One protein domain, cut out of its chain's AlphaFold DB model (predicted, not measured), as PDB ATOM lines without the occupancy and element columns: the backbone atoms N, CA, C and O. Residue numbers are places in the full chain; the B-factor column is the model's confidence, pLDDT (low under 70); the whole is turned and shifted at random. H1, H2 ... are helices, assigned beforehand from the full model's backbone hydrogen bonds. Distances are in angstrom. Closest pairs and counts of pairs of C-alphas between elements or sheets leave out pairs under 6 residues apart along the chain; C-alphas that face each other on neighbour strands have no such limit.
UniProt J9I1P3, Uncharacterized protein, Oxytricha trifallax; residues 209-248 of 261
ATOM      1  N   SER A 209       5.247 -36.232   9.138       71.44
ATOM      2  CA  SER A 209       4.193 -35.925   8.175       71.44
ATOM      3  C   SER A 209       4.735 -36.112   6.754       71.44
ATOM      4  O   SER A 209       5.942 -36.034   6.508       71.44
ATOM      5  N   LYS A 210       3.848 -36.399   5.794       74.69
ATOM      6  CA  LYS A 210       4.255 -36.580   4.391       74.69
ATOM      7  C   LYS A 210       5.063 -35.371   3.888       74.69
ATOM      8  O   LYS A 210       6.085 -35.567   3.244       74.69
ATOM      9  N   GLN A 211       4.678 -34.161   4.303       74.62
ATOM     10  CA  GLN A 211       5.405 -32.922   4.020       74.62
ATOM     11  C   GLN A 211       6.819 -32.903   4.617       74.62
ATOM     12  O   GLN A 211       7.771 -32.653   3.887       74.62
ATOM     13  N   GLU A 212       6.994 -33.256   5.894       79.00
ATOM     14  CA  GLU A 212       8.321 -33.260   6.534       79.00
ATOM     15  C   GLU A 212       9.278 -34.274   5.872       79.00
ATOM     16  O   GLU A 212      10.487 -34.047   5.744       79.00
ATOM     17  N   MET A 213       8.750 -35.417   5.420       81.06
ATOM     18  CA  MET A 213       9.537 -36.395   4.663       81.06
ATOM     19  C   MET A 213       9.902 -35.901   3.262       81.06
ATOM     20  O   MET A 213      11.020 -36.163   2.805       81.06
ATOM     21  N   ASP A 214       8.982 -35.214   2.586       79.81
ATOM     22  CA  ASP A 214       9.199 -34.678   1.244       79.81
ATOM     23  C   ASP A 214      10.208 -33.513   1.264       79.81
ATOM     24  O   ASP A 214      11.094 -33.460   0.409       79.81
ATOM     25  N   GLU A 215      10.196 -32.669   2.299       84.12
ATOM     26  CA  GLU A 215      11.201 -31.617   2.527       84.12
ATOM     27  C   GLU A 215      12.600 -32.201   2.764       84.12
ATOM     28  O   GLU A 215      13.547 -31.865   2.047       84.12
ATOM     29  N   LYS A 216      12.739 -33.176   3.676       87.25
ATOM     30  CA  LYS A 216      14.025 -33.866   3.914       87.25
ATOM     31  C   LYS A 216      14.535 -34.591   2.667       87.25
ATOM     32  O   LYS A 216      15.748 -34.709   2.458       87.25
ATOM     33  N   ARG A 217      13.626 -35.101   1.828       86.06
ATOM     34  CA  ARG A 217      13.975 -35.708   0.538       86.06
ATOM     35  C   ARG A 217      14.463 -34.650  -0.453       86.06
ATOM     36  O   ARG A 217      15.473 -34.902  -1.108       86.06
ATOM     37  N   LYS A 218      13.807 -33.488  -0.529       84.25
ATOM     38  CA  LYS A 218      14.201 -32.361  -1.391       84.25
ATOM     39  C   LYS A 218      15.572 -31.804  -1.002       84.25
ATOM     40  O   LYS A 218      16.439 -31.688  -1.863       84.25
ATOM     41  N   GLU A 219      15.823 -31.569   0.284       87.19
ATOM     42  CA  GLU A 219      17.132 -31.115   0.778       87.19
ATOM     43  C   GLU A 219      18.247 -32.121   0.474       87.19
ATOM     44  O   GLU A 219      19.350 -31.756   0.059       87.19
ATOM     45  N   ARG A 220      17.968 -33.419   0.652       89.56
ATOM     46  CA  ARG A 220      18.916 -34.470   0.275       89.56
ATOM     47  C   ARG A 220      19.168 -34.447  -1.230       89.56
ATOM     48  O   ARG A 220      20.325 -34.493  -1.631       89.56
ATOM     49  N   ALA A 221      18.127 -34.353  -2.054       87.75
ATOM     50  CA  ALA A 221      18.285 -34.279  -3.502       87.75
ATOM     51  C   ALA A 221      19.186 -33.101  -3.908       87.75
ATOM     52  O   ALA A 221      20.135 -33.308  -4.659       87.75
ATOM     53  N   GLN A 222      19.000 -31.924  -3.299       85.38
ATOM     54  CA  GLN A 222      19.864 -30.758  -3.516       85.38
ATOM     55  C   GLN A 222      21.325 -31.018  -3.125       85.38
ATOM     56  O   GLN A 222      22.228 -30.726  -3.908       85.38
ATOM     57  N   ARG A 223      21.583 -31.630  -1.959       91.50
ATOM     58  CA  ARG A 223      22.956 -31.960  -1.518       91.50
ATOM     59  C   ARG A 223      23.671 -32.927  -2.455       91.50
ATOM     60  O   ARG A 223      24.880 -32.830  -2.629       91.50
ATOM     61  N   PHE A 224      22.931 -33.873  -3.022       88.25
ATOM     62  CA  PHE A 224      23.475 -34.891  -3.917       88.25
ATOM     63  C   PHE A 224      23.352 -34.513  -5.403       88.25
ATOM     64  O   PHE A 224      23.696 -35.326  -6.258       88.25
ATOM     65  N   GLY A 225      22.870 -33.303  -5.723       83.06
ATOM     66  CA  GLY A 225      22.650 -32.856  -7.103       83.06
ATOM     67  C   GLY A 225      21.663 -33.732  -7.887       83.06
ATOM     68  O   GLY A 225      21.729 -33.795  -9.116       83.06
ATOM     69  N   LEU A 226      20.784 -34.449  -7.184       81.69
ATOM     70  CA  LEU A 226      19.728 -35.253  -7.784       81.69
ATOM     71  C   LEU A 226      18.613 -34.323  -8.253       81.69
ATOM     72  O   LEU A 226      18.248 -33.379  -7.556       81.69
ATOM     73  N   THR A 227      18.077 -34.605  -9.434       71.56
ATOM     74  CA  THR A 227      16.968 -33.840 -10.001       71.56
ATOM     75  C   THR A 227      15.731 -34.004  -9.148       71.56
ATOM     76  O   THR A 227      15.326 -35.124  -8.838       71.56
ATOM     77  N   THR A 228      15.139 -32.883  -8.766       72.06
ATOM     78  CA  THR A 228      13.772 -32.869  -8.254       72.06
ATOM     79  C   THR A 228      12.798 -32.922  -9.433       72.06
ATOM     80  O   THR A 228      13.211 -32.695 -10.568       72.06
ATOM     81  N   ALA A 229      11.526 -33.266  -9.201       67.75
ATOM     82  CA  ALA A 229      10.540 -33.393 -10.283       67.75
ATOM     83  C   ALA A 229      10.477 -32.132 -11.173       67.75
ATOM     84  O   ALA A 229      10.404 -32.242 -12.394       67.75
ATOM     85  N   ASP A 230      10.643 -30.956 -10.566       66.31
ATOM     86  CA  ASP A 230      10.694 -29.663 -11.256       66.31
ATOM     87  C   ASP A 230      11.926 -29.544 -12.188       66.31
ATOM     88  O   ASP A 230      11.843 -29.013 -13.297       66.31
ATOM     89  N   ASP A 231      13.072 -30.113 -11.792       69.56
ATOM     90  CA  ASP A 231      14.300 -30.124 -12.604       69.56
ATOM     91  C   ASP A 231      14.232 -31.132 -13.764       69.56
ATOM     92  O   ASP A 231      14.948 -30.999 -14.765       69.56
ATOM     93  N   GLU A 232      13.417 -32.183 -13.639       75.81
ATOM     94  CA  GLU A 232      13.254 -33.190 -14.691       75.81
ATOM     95  C   GLU A 232      12.505 -32.627 -15.900       75.81
ATOM     96  O   GLU A 232      12.881 -32.915 -17.042       75.81
ATOM     97  N   GLU A 233      11.505 -31.776 -15.668       75.25
ATOM     98  CA  GLU A 233      10.763 -31.097 -16.731       75.25
ATOM     99  C   GLU A 233      11.660 -30.122 -17.500       75.25
ATOM    100  O   GLU A 233      11.704 -30.162 -18.734       75.25
ATOM    101  N   GLU A 234      12.472 -29.328 -16.796       77.88
ATOM    102  CA  GLU A 234      13.411 -28.394 -17.423       77.88
ATOM    103  C   GLU A 234      14.502 -29.131 -18.225       77.88
ATOM    104  O   GLU A 234      14.839 -28.757 -19.355       77.88
ATOM    105  N   LYS A 235      15.034 -30.240 -17.691       79.06
ATOM    106  CA  LYS A 235      15.997 -31.087 -18.419       79.06
ATOM    107  C   LYS A 235      15.368 -31.768 -19.630       79.06
ATOM    108  O   LYS A 235      16.047 -31.925 -20.653       79.06
ATOM    109  N   ARG A 236      14.094 -32.164 -19.548       81.25
ATOM    110  CA  ARG A 236      13.341 -32.713 -20.681       81.25
ATOM    111  C   ARG A 236      13.161 -31.657 -21.769       81.25
ATOM    112  O   ARG A 236      13.480 -31.948 -22.919       81.25
ATOM    113  N   LEU A 237      12.751 -30.441 -21.415       83.31
ATOM    114  CA  LEU A 237      12.609 -29.308 -22.339       83.31
ATOM    115  C   LEU A 237      13.930 -28.969 -23.042       83.31
ATOM    116  O   LEU A 237      13.982 -28.969 -24.271       83.31
ATOM    117  N   LYS A 238      15.028 -28.806 -22.291       84.62
ATOM    118  CA  LYS A 238      16.370 -28.542 -22.855       84.62
ATOM    119  C   LYS A 238      16.840 -29.651 -23.798       84.62
ATOM    120  O   LYS A 238      17.530 -29.393 -24.785       84.62
ATOM    121  N   ARG A 239      16.503 -30.911 -23.503       86.56
ATOM    122  CA  ARG A 239      16.793 -32.035 -24.404       86.56
ATOM    123  C   ARG A 239      15.971 -31.911 -25.684       86.56
ATOM    124  O   ARG A 239      16.533 -32.031 -26.765       86.56
ATOM    125  N   LEU A 240      14.673 -31.668 -25.562       84.81
ATOM    126  CA  LEU A 240      13.775 -31.492 -26.699       84.81
ATOM    127  C   LEU A 240      14.255 -30.370 -27.630       84.81
ATOM    128  O   LEU A 240      14.389 -30.605 -28.827       84.81
ATOM    129  N   GLU A 241      14.645 -29.223 -27.074       84.50
ATOM    130  CA  GLU A 241      15.232 -28.100 -27.814       84.50
ATOM    131  C   GLU A 241      16.520 -28.498 -28.553       84.50
ATOM    132  O   GLU A 241      16.635 -28.285 -29.760       84.50
ATOM    133  N   ARG A 242      17.459 -29.174 -27.872       86.44
ATOM    134  CA  ARG A 242      18.705 -29.669 -28.495       86.44
ATOM    135  C   ARG A 242      18.462 -30.614 -29.669       86.44
ATOM    136  O   ARG A 242      19.267 -30.653 -30.592       86.44
ATOM    137  N   PHE A 243      17.390 -31.400 -29.613       84.31
ATOM    138  CA  PHE A 243      17.033 -32.362 -30.654       84.31
ATOM    139  C   PHE A 243      15.968 -31.832 -31.630       84.31
ATOM    140  O   PHE A 243      15.518 -32.595 -32.488       84.31
ATOM    141  N   GLY A 244      15.568 -30.556 -31.528       80.69
ATOM    142  CA  GLY A 244      14.559 -29.933 -32.390       80.69
ATOM    143  C   GLY A 244      13.166 -30.568 -32.287       80.69
ATOM    144  O   GLY A 244      12.411 -30.563 -33.257       80.69
ATOM    145  N   GLN A 245      12.837 -31.173 -31.144       79.19
ATOM    146  CA  GLN A 245      11.557 -31.834 -30.890       79.19
ATOM    147  C   GLN A 245      10.660 -30.911 -30.059       79.19
ATOM    148  O   GLN A 245      11.077 -30.424 -29.014       79.19
ATOM    149  N   SER A 246       9.421 -30.679 -30.498       69.25
ATOM    150  CA  SER A 246       8.412 -30.012 -29.668       69.25
ATOM    151  C   SER A 246       7.848 -30.984 -28.626       69.25
ATOM    152  O   SER A 246       7.854 -32.200 -28.823       69.25
ATOM    153  N   LEU A 247       7.341 -30.454 -27.508       65.88
ATOM    154  CA  LEU A 247       6.732 -31.250 -26.429       65.88
ATOM    155  C   LEU A 247       5.508 -32.060 -26.904       65.88
ATOM    156  O   LEU A 247       5.156 -33.065 -26.295       65.88
ATOM    157  N   GLU A 248       4.918 -31.648 -28.027       63.81
ATOM    158  CA  GLU A 248       3.757 -32.252 -28.686       63.81
ATOM    159  C   GLU A 248       4.100 -33.496 -29.531       63.81
ATOM    160  O   GLU A 248       3.208 -34.200 -30.001       63.81
TER     161      GLU A 248
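AT A GLANCE: This is residues 209 to 248 of the 261 residues of an uncharacterized protein of Oxytricha trifallax (UniProt J9I1P3). This is an open zigzag of two helices strung one after the other, H1 and then H2, joined by a bare link and with no core between them. After H2 a tail, residues 245 to 248, folds back. The printed part has 40 residues, with two named helices, H1 then H2, and no named strand; the class is all helix. It is only just extended, close to loose, with a radius of gyration of the C-alphas of 13.7 A, and is a rod spanning 41 by 20 by 6 A.

IN THESE COORDINATES: Find C-alpha 210 at (4.255, -36.580, 4.391); from there H1, residues 210 to 223, runs 20.1 A. Next find C-alpha 229 at (10.540, -33.393, -10.283), where H2, residues 229 to 242, begins; it runs 20.3 A to C-alpha 242 at (18.705, -29.669, -28.495).

HOW THE PARTS SIT: Look between the helices at residues 224 to 228, a tight link. H1 and H2 are apart, with no C-alpha of the one within 8 A of the other. Every O i to N i+4 pair is within hydrogen-bond range in H1, and 9 of 10 in H2.

THE WHOLE: The C-alphas farthest apart, those of Ser 209 and Gly 244, are 42.3 A apart. The printed part has no cut. Confidence is under 70 at residues 229 to 231 and 246 to 248.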